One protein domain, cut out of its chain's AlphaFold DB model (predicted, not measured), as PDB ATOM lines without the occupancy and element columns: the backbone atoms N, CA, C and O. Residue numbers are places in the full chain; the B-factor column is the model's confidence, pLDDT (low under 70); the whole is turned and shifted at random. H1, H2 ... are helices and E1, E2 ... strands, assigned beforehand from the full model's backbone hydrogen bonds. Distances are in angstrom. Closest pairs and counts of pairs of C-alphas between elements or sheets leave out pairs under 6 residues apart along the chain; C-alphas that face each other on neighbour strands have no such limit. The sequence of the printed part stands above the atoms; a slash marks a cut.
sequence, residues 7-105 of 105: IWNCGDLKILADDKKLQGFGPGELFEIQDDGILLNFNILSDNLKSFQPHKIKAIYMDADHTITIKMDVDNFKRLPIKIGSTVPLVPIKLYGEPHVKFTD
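What this domain is: This is residues 7 to 105 of the 105 residues of an uncharacterized protein of Lactobacillus buchneri DSM 20057 (UniProt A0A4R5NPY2). Two four-stranded sheets, E1 E4 E5 E8 and E2 E3 E7 E6, make a sandwich, partly face to face, their strands crossed at 72 degrees. E8 lies away from the second sheet, and one short helix, H1, grazes that sheet. The printed part has 99 residues, with one named helix and eight named strands in the order E1 E2 E3 H1 E4 E5 E6 E7 E8; the class is mostly strand, with strands holding 46 of the 50 residues in named elements, and both sheets are all antiparallel. It is compact, with a radius of gyration of the C-alphas of 13.0 A and spans of 38 by 29 by 24 A.

Where its parts are: In the first sheet, E1 is residues 13 to 17, from (293.645, 222.644, 197.872), E4 56 to 62, 20.0 A long, E5 67 to 73, 20.1 A, and E8 100 to 104, ending at (289.852, 236.454, 202.436). In the second, E2 is residues 31 to 34, E3 37 to 43, 20.1 A, E7 90 to 96, 19.2 A, and E6 76 to 79. H1 is residues 47 to 50.

How they stand to each other: In the first sheet, these N and O atoms of neighbour strands are within hydrogen-bond range: N 57 and O 72 of the hairpin E4 and E5, 2.8 A apart, N 14 and O 60 of E1 and E4, 2.8 A, and N 69 and O 102 of E5 and E8, 2.8 A. Across the sandwich, the facing parts are 10.9 A centre to centre; the closest C-alphas of E3 and E5, Gly 37 and Met 72, are 7.8 A apart. In the second sheet, N 40 and O 93 of E3 and E7 are 2.9 A apart, N 34 and O 37 of the hairpin E2 and E3 2.8 A, and N 78 and O 94 of the hairpin E6 and E7 2.8 A. H1 only grazes this sheet, with residues 48 to 49; it is too short for an O i to N i+4 pair, and its one O i to N i+3 pair is within range.

The domain as a whole: The C-alphas farthest apart, Ile 84 and Asp 105, are 38.9 A apart. The printed part has no cut; the link E1 to E2 is long, with 13 residues. Mean pLDDT of the printed part is 85.2; residues 7 to 11, 26 to 29 and 85 to 86 are under 70.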
ATOM      1  N   ILE A   7     284.077 223.326 192.156       56.59
ATOM      2  CA  ILE A   7     284.957 222.156 192.072       56.59
ATOM      3  C   ILE A   7     286.402 222.654 192.139       56.59
ATOM      4  O   ILE A   7     286.807 223.473 191.314       56.59
ATOM      5  N   TRP A   8     287.197 222.134 193.079       59.50
ATOM      6  CA  TRP A   8     288.606 222.525 193.240       59.50
ATOM      7  C   TRP A   8     289.572 221.339 193.085       59.50
ATOM      8  O   TRP A   8     289.286 220.215 193.510       59.50
ATOM      9  N   ASN A   9     290.738 221.593 192.476       56.88
ATOM     10  CA  ASN A   9     291.804 220.607 192.244       56.88
ATOM     11  C   ASN A   9     292.884 220.652 193.352       56.88
ATOM     12  O   ASN A   9     293.083 221.675 193.996       56.88
ATOM     13  N   CYS A  10     293.600 219.542 193.567       56.66
ATOM     14  CA  CYS A  10     294.494 219.291 194.706       56.66
ATOM     15  C   CYS A  10     295.718 220.202 194.820       56.66
ATOM     16  O   CYS A  10     296.267 220.293 195.915       56.66
ATOM     17  N   GLY A  11     296.200 220.772 193.708       62.78
ATOM     18  CA  GLY A  11     297.478 221.501 193.677       62.78
ATOM     19  C   GLY A  11     297.528 222.606 194.730       62.78
ATOM     20  O   GLY A  11     298.479 222.685 195.506       62.78
ATOM     21  N   ASP A  12     296.414 223.324 194.843       74.12
ATOM     22  CA  ASP A  12     296.259 224.482 195.720       74.12
ATOM     23  C   ASP A  12     295.223 224.250 196.832       74.12
ATOM     24  O   ASP A  12     294.917 225.148 197.615       74.12
ATOM     25  N   LEU A  13     294.690 223.027 196.928       80.69
ATOM     26  CA  LEU A  13     293.645 222.644 197.872       80.69
ATOM     27  C   LEU A  13     294.203 221.755 198.990       80.69
ATOM     28  O   LEU A  13     294.657 220.630 198.774       80.69
ATOM     29  N   LYS A  14     294.098 222.229 200.232       87.06
ATOM     30  CA  LYS A  14     294.409 221.461 201.445       87.06
ATOM     31  C   LYS A  14     293.116 221.065 202.145       87.06
ATOM     32  O   LYS A  14     292.368 221.935 202.575       87.06
ATOM     33  N   ILE A  15     292.890 219.763 202.320       89.25
ATOM     34  CA  ILE A  15     291.714 219.230 203.018       89.25
ATOM     35  C   ILE A  15     292.144 218.618 204.354       89.25
ATOM     36  O   ILE A  15     293.061 217.793 204.420       89.25
ATOM     37  N   LEU A  16     291.471 219.036 205.419       91.81
ATOM     38  CA  LEU A  16     291.630 218.567 206.787       91.81
ATOM     39  C   LEU A  16     290.325 217.900 207.231       91.81
ATOM     40  O   LEU A  16     289.252 218.482 207.078       91.81
ATOM     41  N   ALA A  17     290.438 216.711 207.807       92.50
ATOM     42  CA  ALA A  17     289.366 215.987 208.476       92.50
ATOM     43  C   ALA A  17     289.755 215.806 209.939       92.50
ATOM     44  O   ALA A  17     290.810 215.234 210.212       92.50
ATOM     45  N   ASP A  18     288.955 216.332 210.867       93.62
ATOM     46  CA  ASP A  18     289.286 216.349 212.300       93.62
ATOM     47  C   ASP A  18     290.720 216.854 212.562       93.62
ATOM     48  O   ASP A  18     291.514 216.233 213.265       93.62
ATOM     49  N   ASP A  19     291.071 217.967 211.907       91.38
ATOM     50  CA  ASP A  19     292.395 218.611 211.926       91.38
ATOM     51  C   ASP A  19     293.558 217.765 211.365       91.38
ATOM     52  O   ASP A  19     294.707 218.211 211.355       91.38
ATOM     53  N   LYS A  20     293.283 216.576 210.817       90.19
ATOM     54  CA  LYS A  20     294.270 215.725 210.140       90.19
ATOM     55  C   LYS A  20     294.238 215.958 208.638       90.19
ATOM     56  O   LYS A  20     293.187 215.908 208.004       90.19
ATOM     57  N   LYS A  21     295.412 216.182 208.048       88.56
ATOM     58  CA  LYS A  21     295.553 216.352 206.597       88.56
ATOM     59  C   LYS A  21     295.217 215.050 205.875       88.56
ATOM     60  O   LYS A  21     295.853 214.027 206.120       88.56
ATOM     61  N   LEU A  22     294.269 215.123 204.947       87.50
ATOM     62  CA  LEU A  22     293.922 214.010 204.073       87.50
ATOM     63  C   LEU A  22     294.901 213.891 202.896       87.50
ATOM     64  O   LEU A  22     295.507 214.867 202.452       87.50
ATOM     65  N   GLN A  23     295.049 212.664 202.402       82.94
ATOM     66  CA  GLN A  23     295.918 212.262 201.291       82.94
ATOM     67  C   GLN A  23     295.249 211.147 200.457       82.94
ATOM     68  O   GLN A  23     294.189 210.629 200.814       82.94
ATOM     69  N   GLY A  24     295.875 210.732 199.354       78.25
ATOM     70  CA  GLY A  24     295.385 209.598 198.558       78.25
ATOM     71  C   GLY A  24     294.077 209.905 197.827       78.25
ATOM     72  O   GLY A  24     293.127 209.124 197.871       78.25
ATOM     73  N   PHE A  25     294.020 211.067 197.190       79.25
ATOM     74  CA  PHE A  25     292.907 211.485 196.351       79.25
ATOM     75  C   PHE A  25     293.105 211.040 194.889       79.25
ATOM     76  O   PHE A  25     294.223 210.712 194.483       79.25
ATOM     77  N   GLY A  26     292.018 210.971 194.117       65.94
ATOM     78  CA  GLY A  26     292.050 210.632 192.689       65.94
ATOM     79  C   GLY A  26     292.580 211.747 191.776       65.94
ATOM     80  O   GLY A  26     292.801 212.863 192.226       65.94
ATOM     81  N   PRO A  27     292.776 211.502 190.471       63.03
ATOM     82  CA  PRO A  27     292.914 212.582 189.501       63.03
ATOM     83  C   PRO A  27     291.533 213.193 189.196       63.03
ATOM     84  O   PRO A  27     290.638 212.484 188.741       63.03
ATOM     85  N   GLY A  28     291.382 214.505 189.416       64.12
ATOM     86  CA  GLY A  28     290.170 215.275 189.089       64.12
ATOM     87  C   GLY A  28     289.066 215.251 190.160       64.12
ATOM     88  O   GLY A  28     288.927 214.283 190.899       64.12
ATOM     89  N   GLU A  29     288.306 216.354 190.237       61.84
ATOM     90  CA  GLU A  29     287.080 216.540 191.046       61.84
ATOM     91  C   GLU A  29     287.175 216.028 192.491       61.84
ATOM     92  O   GLU A  29     286.453 215.129 192.912       61.84
ATOM     93  N   LEU A  30     288.098 216.575 193.282       76.75
ATOM     94  CA  LEU A  30     288.390 216.026 194.609       76.75
ATOM     95  C   LEU A  30     287.399 216.405 195.688       76.75
ATOM     96  O   LEU A  30     287.191 215.636 196.626       76.75
ATOM     97  N   PHE A  31     286.875 217.614 195.561       83.88
ATOM     98  CA  PHE A  31     286.091 218.292 196.565       83.88
ATOM     99  C   PHE A  31     285.035 219.117 195.849       83.88
ATOM    100  O   PHE A  31     285.367 219.995 195.047       83.88
ATOM    101  N   GLU A  32     283.782 218.828 196.152       87.75
ATOM    102  CA  GLU A  32     282.622 219.509 195.592       87.75
ATOM    103  C   GLU A  32     281.700 219.897 196.745       87.75
ATOM    104  O   GLU A  32     281.354 219.054 197.578       87.75
ATOM    105  N   ILE A  33     281.322 221.173 196.803       88.88
ATOM    106  CA  ILE A  33     280.268 221.640 197.708       88.88
ATOM    107  C   ILE A  33     278.923 221.383 197.041       88.88
ATOM    108  O   ILE A  33     278.710 221.764 195.891       88.88
ATOM    109  N   GLN A  34     278.029 220.754 197.789       88.50
ATOM    110  CA  GLN A  34     276.643 220.499 197.427       88.50
ATOM    111  C   GLN A  34     275.722 221.218 198.416       88.50
ATOM    112  O   GLN A  34     276.148 221.620 199.498       88.50
ATOM    113  N   ASP A  35     274.447 221.349 198.052       86.12
ATOM    114  CA  ASP A  35     273.453 222.063 198.862       86.12
ATOM    115  C   ASP A  35     273.284 221.461 200.274       86.12
ATOM    116  O   ASP A  35     272.954 222.173 201.215       86.12
ATOM    117  N   ASP A  36     273.527 220.156 200.429       90.69
ATOM    118  CA  ASP A  36     273.379 219.386 201.672       90.69
ATOM    119  C   ASP A  36     274.708 218.828 202.216       90.69
ATOM    120  O   ASP A  36     274.700 217.929 203.066       90.69
ATOM    121  N   GLY A  37     275.852 219.308 201.710       93.19
ATOM    122  CA  GLY A  37     277.157 218.943 202.253       93.19
ATOM    123  C   GLY A  37     278.308 218.959 201.252       93.19
ATOM    124  O   GLY A  37     278.420 219.843 200.408       93.19
ATOM    125  N   ILE A  38     279.226 217.997 201.376       93.44
ATOM    126  CA  ILE A  38     280.473 217.932 200.597       93.44
ATOM    127  C   ILE A  38     280.665 216.527 200.018       93.44
ATOM    128  O   ILE A  38     280.512 215.527 200.722       93.44
ATOM    129  N   LEU A  39     281.079 216.440 198.754       91.94
ATOM    130  CA  LEU A  39     281.528 215.198 198.124       91.94
ATOM    131  C   LEU A  39     283.062 215.153 198.046       91.94
ATOM    132  O   LEU A  39     283.696 216.093 197.569       91.94
ATOM    133  N   LEU A  40     283.646 214.036 198.490       91.12
ATOM    134  CA  LEU A  40     285.079 213.741 198.402       91.12
ATOM    135  C   LEU A  40     285.336 212.505 197.541       91.12
ATOM    136  O   LEU A  40     284.698 211.475 197.751       91.12
ATOM    137  N   ASN A  41     286.319 212.556 196.640       88.75
ATOM    138  CA  ASN A  41     286.709 211.408 195.812       88.75
ATOM    139  C   ASN A  41     288.096 210.864 196.207       88.75
ATOM    140  O   ASN A  41     289.138 211.399 195.821       88.75
ATOM    141  N   PHE A  42     288.118 209.763 196.963       88.06
ATOM    142  CA  PHE A  42     289.355 209.080 197.355       88.06
ATOM    143  C   PHE A  42     289.799 208.058 196.311       88.06
ATOM    144  O   PHE A  42     288.969 207.405 195.682       88.06
ATOM    145  N   ASN A  43     291.109 207.835 196.198       87.06
ATOM    146  CA  ASN A  43     291.624 206.618 195.576       87.06
ATOM    147  C   ASN A  43     291.190 205.409 196.422       87.06
ATOM    148  O   ASN A  43     291.310 205.449 197.647       87.06
ATOM    149  N   ILE A  44     290.720 204.330 195.788       87.19
ATOM    150  CA  ILE A  44     290.321 203.097 196.488       87.19
ATOM    151  C   ILE A  44     291.435 202.499 197.366       87.19
ATOM    152  O   ILE A  44     291.149 201.828 198.354       87.19
ATOM    153  N   LEU A  45     292.699 202.769 197.032       86.50
ATOM    154  CA  LEU A  45     293.877 202.324 197.780       86.50
ATOM    155  C   LEU A  45     294.287 203.289 198.908       86.50
ATOM    156  O   LEU A  45     295.303 203.067 199.559       86.50
ATOM    157  N   SER A  46     293.539 204.372 199.138       86.62
ATOM    158  CA  SER A  46     293.871 205.377 200.152       86.62
ATOM    159  C   SER A  46     293.739 204.823 201.569       86.62
ATOM    160  O   SER A  46     292.681 204.324 201.958       86.62
ATOM    161  N   ASP A  47     294.777 205.001 202.389       85.56
ATOM    162  CA  ASP A  47     294.735 204.635 203.809       85.56
ATOM    163  C   ASP A  47     293.670 205.408 204.589       85.56
ATOM    164  O   ASP A  47     293.116 204.881 205.557       85.56
ATOM    165  N   ASN A  48     293.313 206.613 204.131       86.62
ATOM    166  CA  ASN A  48     292.266 207.408 204.767       86.62
ATOM    167  C   ASN A  48     290.921 206.681 204.771       86.62
ATOM    168  O   ASN A  48     290.167 206.835 205.725       86.62
ATOM    169  N   LEU A  49     290.639 205.830 203.777       86.12
ATOM    170  CA  LEU A  49     289.376 205.093 203.685       86.12
ATOM    171  C   LEU A  49     289.171 204.072 204.809       86.12
ATOM    172  O   LEU A  49     288.023 203.752 205.130       86.12
ATOM    173  N   LYS A  50     290.241 203.540 205.410       83.00
ATOM    174  CA  LYS A  50     290.134 202.453 206.400       83.00
ATOM    175  C   LYS A  50     289.392 202.896 207.663       83.00
ATOM    176  O   LYS A  50     288.610 202.124 208.208       83.00
ATOM    177  N   SER A  51     289.582 204.145 208.079       82.62
ATOM    178  CA  SER A  51     289.014 204.718 209.306       82.62
ATOM    179  C   SER A  51     288.298 206.053 209.073       82.62
ATOM    180  O   SER A  51     288.125 206.831 210.007       82.62
ATOM    181  N   PHE A  52     287.871 206.334 207.836       89.62
ATOM    182  CA  PHE A  52     287.226 207.603 207.495       89.62
ATOM    183  C   PHE A  52     285.859 207.760 208.170       89.62
ATOM    184  O   PHE A  52     284.877 207.180 207.700       89.62
ATOM    185  N   GLN A  53     285.819 208.536 209.254       91.38
ATOM    186  CA  GLN A  53     284.617 208.948 209.988       91.38
ATOM    187  C   GLN A  53     284.847 210.347 210.597       91.38
ATOM    188  O   GLN A  53     285.030 210.461 211.807       91.38
ATOM    189  N   PRO A  54     284.970 211.400 209.768       94.25
ATOM    190  CA  PRO A  54     285.239 212.745 210.267       94.25
ATOM    191  C   PRO A  54     284.013 213.353 210.954       94.25
ATOM    192  O   PRO A  54     282.891 213.127 210.508       94.25
ATOM    193  N   HIS A  55     284.247 214.192 211.962       96.19
ATOM    194  CA  HIS A  55     283.225 215.025 212.613       96.19
ATOM    195  C   HIS A  55     283.236 216.456 212.082       96.19
ATOM    196  O   HIS A  55     282.241 217.162 212.178       96.19
ATOM    197  N   LYS A  56     284.363 216.901 211.523       95.50
ATOM    198  CA  LYS A  56     284.482 218.196 210.854       95.50
ATOM    199  C   LYS A  56     285.407 218.121 209.652       95.50
ATOM    200  O   LYS A  56     286.399 217.383 209.638       95.50
ATOM    201  N   ILE A  57     285.121 218.960 208.669       95.00
ATOM    202  CA  ILE A  57     285.956 219.176 207.491       95.00
ATOM    203  C   ILE A  57     286.366 220.634 207.414       95.00
ATOM    204  O   ILE A  57     285.576 221.546 207.655       95.00
ATOM    205  N   LYS A  58     287.617 220.849 207.013       93.50
ATOM    206  CA  LYS A  58     288.115 222.149 206.585       93.50
ATOM    207  C   LYS A  58     288.868 222.000 205.271       93.50
ATOM    208  O   LYS A  58     289.867 221.288 205.220       93.50
ATOM    209  N   ALA A  59     288.429 222.703 204.236       90.75
ATOM    210  CA  ALA A  59     289.181 222.861 203.000       90.75
ATOM    211  C   ALA A  59     289.737 224.285 202.908       90.75
ATOM    212  O   ALA A  59     289.067 225.249 203.275       90.75
ATOM    213  N   ILE A  60     290.986 224.405 202.474       89.38
ATOM    214  CA  ILE A  60     291.677 225.676 202.273       89.38
ATOM    215  C   ILE A  60     292.213 225.659 200.853       89.38
ATOM    216  O   ILE A  60     293.068 224.830 200.539       89.38
ATOM    217  N   TYR A  61     291.707 226.558 200.026       86.12
ATOM    218  CA  TYR A  61     292.222 226.834 198.696       86.12
ATOM    219  C   TYR A  61     292.969 228.167 198.732       86.12
ATOM    220  O   TYR A  61     292.461 229.131 199.308       86.12
ATOM    221  N   MET A  62     294.178 228.205 198.181       82.94
ATOM    222  CA  MET A  62     294.991 229.421 198.108       82.94
ATOM    223  C   MET A  62     295.301 229.719 196.646       82.94
ATOM    224  O   MET A  62     295.946 228.910 195.990       82.94
ATOM    225  N   ASP A  63     294.855 230.871 196.166       76.31
ATOM    226  CA  ASP A  63     295.296 231.463 194.903       76.31
ATOM    227  C   ASP A  63     296.332 232.569 195.194       76.31
ATOM    228  O   ASP A  63     296.598 232.880 196.360       76.31
ATOM    229  N   ALA A  64     296.929 233.164 194.161       78.12
ATOM    230  CA  ALA A  64     297.927 234.228 194.272       78.12
ATOM    231  C   ALA A  64     297.439 235.428 195.102       78.12
ATOM    232  O   ALA A  64     298.228 235.996 195.858       78.12
ATOM    233  N   ASP A  65     296.151 235.762 194.990       78.38
ATOM    234  CA  ASP A  65     295.565 236.982 195.557       78.38
ATOM    235  C   ASP A  65     294.533 236.720 196.666       78.38
ATOM    236  O   ASP A  65     294.133 237.648 197.361       78.38
ATOM    237  N   HIS A  66     294.075 235.473 196.839       78.88
ATOM    238  CA  HIS A  66     292.965 235.165 197.745       78.88
ATOM    239  C   HIS A  66     293.104 233.794 198.409       78.88
ATOM    240  O   HIS A  66     293.590 232.823 197.829       78.88
ATOM    241  N   THR A  67     292.572 233.677 199.623       86.62
ATOM    242  CA  THR A  67     292.358 232.395 200.303       86.62
ATOM    243  C   THR A  67     290.865 232.123 200.462       86.62
ATOM    244  O   THR A  67     290.118 232.920 201.030       86.62
ATOM    245  N   ILE A  68     290.428 230.944 200.021       87.75
ATOM    246  CA  ILE A  68     289.072 230.433 200.234       87.75
ATOM    247  C   ILE A  68     289.137 229.360 201.318       87.75
ATOM    248  O   ILE A  68     289.865 228.374 201.204       87.75
ATOM    249  N   THR A  69     288.368 229.535 202.388       90.38
ATOM    250  CA  THR A  69     288.226 228.540 203.455       90.38
ATOM    251  C   THR A  69     286.798 228.026 203.505       90.38
ATOM    252  O   THR A  69     285.863 228.804 203.665       90.38
ATOM    253  N   ILE A  70     286.642 226.709 203.455       91.31
ATOM    254  CA  ILE A  70     285.360 226.021 203.608       91.31
ATOM    255  C   ILE A  70     285.426 225.206 204.893       91.31
ATOM    256  O   ILE A  70     286.400 224.483 205.109       91.31
ATOM    257  N   LYS A  71     284.423 225.333 205.762       94.44
ATOM    258  CA  LYS A  71     284.305 224.565 207.007       94.44
ATOM    259  C   LYS A  71     282.931 223.933 207.105       94.44
ATOM    260  O   LYS A  71     281.955 224.551 206.702       94.44
ATOM    261  N   MET A  72     282.859 222.737 207.664       95.94
ATOM    262  CA  MET A  72     281.598 222.037 207.868       95.94
ATOM    263  C   MET A  72     281.723 221.105 209.068       95.94
ATOM    264  O   MET A  72     282.708 220.366 209.148       95.94
ATOM    265  N   ASP A  73     280.733 221.123 209.955       96.75
ATOM    266  CA  ASP A  73     280.518 220.043 210.917       96.75
ATOM    267  C   ASP A  73     279.739 218.924 210.210       96.75
ATOM    268  O   ASP A  73     278.826 219.182 209.426       96.75
ATOM    269  N   VAL A  74     280.177 217.685 210.402       95.75
ATOM    270  CA  VAL A  74     279.675 216.512 209.686       95.75
ATOM    271  C   VAL A  74     278.642 215.814 210.558       95.75
ATOM    272  O   VAL A  74     278.988 215.175 211.550       95.75
ATOM    273  N   ASP A  75     277.381 215.884 210.144       94.88
ATOM    274  CA  ASP A  75     276.272 215.230 210.844       94.88
ATOM    275  C   ASP A  75     276.225 213.731 210.539       94.88
ATOM    276  O   ASP A  75     275.906 212.896 211.387       94.88
ATOM    277  N   ASN A  76     276.510 213.378 209.284       94.19
ATOM    278  CA  ASN A  76     276.482 212.009 208.794       94.19
ATOM    279  C   ASN A  76     277.387 211.863 207.566       94.19
ATOM    280  O   ASN A  76     277.738 212.843 206.909       94.19
ATOM    281  N   PHE A  77     277.716 210.632 207.182       94.50
ATOM    282  CA  PHE A  77     278.382 210.371 205.913       94.50
ATOM    283  C   PHE A  77     277.888 209.100 205.229       94.50
ATOM    284  O   PHE A  77     277.396 208.160 205.850       94.50
ATOM    285  N   LYS A  78     278.057 209.055 203.908       94.31
ATOM    286  CA  LYS A  78     277.704 207.911 203.073       94.31
ATOM    287  C   LYS A  78     278.794 207.641 202.050       94.31
ATOM    288  O   LYS A  78     279.171 208.515 201.273       94.31
ATOM    289  N   ARG A  79     279.252 206.390 201.999       93.31
ATOM    290  CA  ARG A  79     280.072 205.889 200.889       93.31
ATOM    291  C   ARG A  79     279.167 205.593 199.699       93.31
ATOM    292  O   ARG A  79     278.143 204.925 199.851       93.31
ATOM    293  N   LEU A  80     279.527 206.113 198.534       91.88
ATOM    294  CA  LEU A  80     278.805 205.899 197.285       91.88
ATOM    295  C   LEU A  80     279.456 204.762 196.477       91.88
ATOM    296  O   LEU A  80     280.577 204.351 196.791       91.88
ATOM    297  N   PRO A  81     278.766 204.231 195.449       91.38
ATOM    298  CA  PRO A  81     279.335 203.211 194.577       91.38
ATOM    299  C   PRO A  81     280.675 203.643 193.969       91.38
ATOM    300  O   PRO A  81     280.857 204.802 193.593       91.38
ATOM    301  N   ILE A  82     281.600 202.687 193.867       89.25
ATOM    302  CA  ILE A  82     282.932 202.896 193.289       89.25
ATOM    303  C   ILE A  82     282.782 203.369 191.841       89.25
ATOM    304  O   ILE A  82     282.075 202.745 191.047       89.25
ATOM    305  N   LYS A  83     283.480 204.451 191.487       84.38
ATOM    306  CA  LYS A  83     283.574 204.939 190.109       84.38
ATOM    307  C   LYS A  83     284.752 204.254 189.417       84.38
ATOM    308  O   LYS A  83     285.899 204.382 189.850       84.38
ATOM    309  N   ILE A  84     284.462 203.539 188.332       73.44
ATOM    310  CA  ILE A  84     285.444 202.862 187.476       73.44
ATOM    311  C   ILE A  84     285.413 203.578 186.119       73.44
ATOM    312  O   ILE A  84     284.347 203.690 185.522       73.44
ATOM    313  N   GLY A  85     286.546 204.124 185.668       62.41
ATOM    314  CA  GLY A  85     286.616 204.952 184.448       62.41
ATOM    315  C   GLY A  85     287.749 205.989 184.426       62.41
ATOM    316  O   GLY A  85     288.052 206.545 183.378       62.41
ATOM    317  N   SER A  86     288.393 206.221 185.571       62.38
ATOM    318  CA  SER A  86     289.647 206.972 185.713       62.38
ATOM    319  C   SER A  86     290.852 206.020 185.622       62.38
ATOM    320  O   SER A  86     290.702 204.808 185.779       62.38
ATOM    321  N   THR A  87     292.058 206.559 185.416       71.38
ATOM    322  CA  THR A  87     293.331 205.819 185.538       71.38
ATOM    323  C   THR A  87     293.489 205.105 186.886       71.38
ATOM    324  O   THR A  87     294.269 204.159 186.977       71.38
ATOM    325  N   VAL A  88     292.734 205.510 187.916       78.56
ATOM    326  CA  VAL A  88     292.613 204.808 189.203       78.56
ATOM    327  C   VAL A  88     291.140 204.706 189.643       78.56
ATOM    328  O   VAL A  88     290.396 205.677 189.492       78.56
ATOM    329  N   PRO A  89     290.683 203.572 190.214       86.81
ATOM    330  CA  PRO A  89     289.331 203.468 190.765       86.81
ATOM    331  C   PRO A  89     289.128 204.413 191.954       86.81
ATOM    332  O   PRO A  89     289.992 204.514 192.832       86.81
ATOM    333  N   LEU A  90     287.967 205.073 192.003       88.88
ATOM    334  CA  LEU A  90     287.650 206.075 193.025       88.88
ATOM    335  C   LEU A  90     286.484 205.648 193.912       88.88
ATOM    336  O   LEU A  90     285.510 205.059 193.441       88.88
ATOM    337  N   VAL A  91     286.567 206.002 195.193       91.50
ATOM    338  CA  VAL A  91     285.505 205.839 196.191       91.50
ATOM    339  C   VAL A  91     284.963 207.226 196.544       91.50
ATOM    340  O   VAL A  91     285.624 207.960 197.287       91.50
ATOM    341  N   PRO A  92     283.777 207.603 196.037       91.50
ATOM    342  CA  PRO A  92     283.135 208.845 196.428       91.50
ATOM    343  C   PRO A  92     282.532 208.711 197.829       91.50
ATOM    344  O   PRO A  92     281.861 207.722 198.146       91.50
ATOM    345  N   ILE A  93     282.738 209.719 198.666       92.81
ATOM    346  CA  ILE A  93     282.157 209.817 200.002       92.81
ATOM    347  C   ILE A  93     281.415 211.138 200.106       92.81
ATOM    348  O   ILE A  93     282.018 212.199 199.969       92.81
ATOM    349  N   LYS A  94     280.112 211.059 200.370       94.81
ATOM    350  CA  LYS A  94     279.281 212.217 200.680       94.81
ATOM    351  C   LYS A  94     279.268 212.439 202.186       94.81
ATOM    352  O   LYS A  94     278.947 211.522 202.939       94.81
ATOM    353  N   LEU A  95     279.630 213.641 202.599       95.69
ATOM    354  CA  LEU A  95     279.549 214.143 203.962       95.69
ATOM    355  C   LEU A  95     278.350 215.083 204.023       95.69
ATOM    356  O   LEU A  95     278.276 215.997 203.208       95.69
ATOM    357  N   TYR A  96     277.429 214.847 204.948       96.12
ATOM    358  CA  TYR A  96     276.252 215.688 205.151       96.12
ATOM    359  C   TYR A  96     276.529 216.713 206.249       96.12
ATOM    360  O   TYR A  96     277.186 216.388 207.241       96.12
ATOM    361  N   GLY A  97     276.030 217.927 206.051       93.75
ATOM    362  CA  GLY A  97     276.188 219.061 206.959       93.75
ATOM    363  C   GLY A  97     276.023 220.378 206.202       93.75
ATOM    364  O   GLY A  97     275.818 220.374 204.989       93.75
ATOM    365  N   GLU A  98     276.133 221.506 206.903       94.25
ATOM    366  CA  GLU A  98     276.037 222.837 206.290       94.25
ATOM    367  C   GLU A  98     277.438 223.438 206.038       94.25
ATOM    368  O   GLU A  98     278.127 223.860 206.980       94.25
ATOM    369  N   PRO A  99     277.918 223.472 204.780       92.06
ATOM    370  CA  PRO A  99     279.228 224.015 204.456       92.06
ATOM    371  C   PRO A  99     279.227 225.547 204.509       92.06
ATOM    372  O   PRO A  99     278.504 226.227 203.788       92.06
ATOM    373  N   HIS A 100     280.122 226.102 205.317       91.19
ATOM    374  CA  HIS A 100     280.343 227.535 205.462       91.19
ATOM    375  C   HIS A 100     281.576 227.965 204.665       91.19
ATOM    376  O   HIS A 100     282.686 227.492 204.926       91.19
ATOM    377  N   VAL A 101     281.398 228.895 203.723       89.12
ATOM    378  CA  VAL A 101     282.464 229.391 202.838       89.12
ATOM    379  C   VAL A 101     282.880 230.802 203.244       89.12
ATOM    380  O   VAL A 101     282.041 231.683 203.414       89.12
ATOM    381  N   LYS A 102     284.187 231.031 203.383       88.75
ATOM    382  CA  LYS A 102     284.786 232.338 203.670       88.75
ATOM    383  C   LYS A 102     285.859 232.667 202.636       88.75
ATOM    384  O   LYS A 102     286.763 231.864 202.422       88.75
ATOM    385  N   PHE A 103     285.785 233.873 202.086       85.75
ATOM    386  CA  PHE A 103     286.797 234.465 201.216       85.75
ATOM    387  C   PHE A 103     287.623 235.469 202.028       85.75
ATOM    388  O   PHE A 103     287.063 236.203 202.850       85.75
ATOM    389  N   THR A 104     288.939 235.464 201.853       82.69
ATOM    390  CA  THR A 104     289.852 236.454 202.436       82.69
ATOM    391  C   THR A 104     290.880 236.875 201.400       82.69
ATOM    392  O   THR A 104     291.410 236.007 200.706       82.69
ATOM    393  N   ASP A 105     291.153 238.174 201.353       72.62
ATOM    394  CA  ASP A 105     292.258 238.787 200.610       72.62
ATOM    395  C   ASP A 105     293.590 238.644 201.367       72.62
ATOM    396  O   ASP A 105     293.545 238.458 202.613       72.62
TER     397      ASP A 105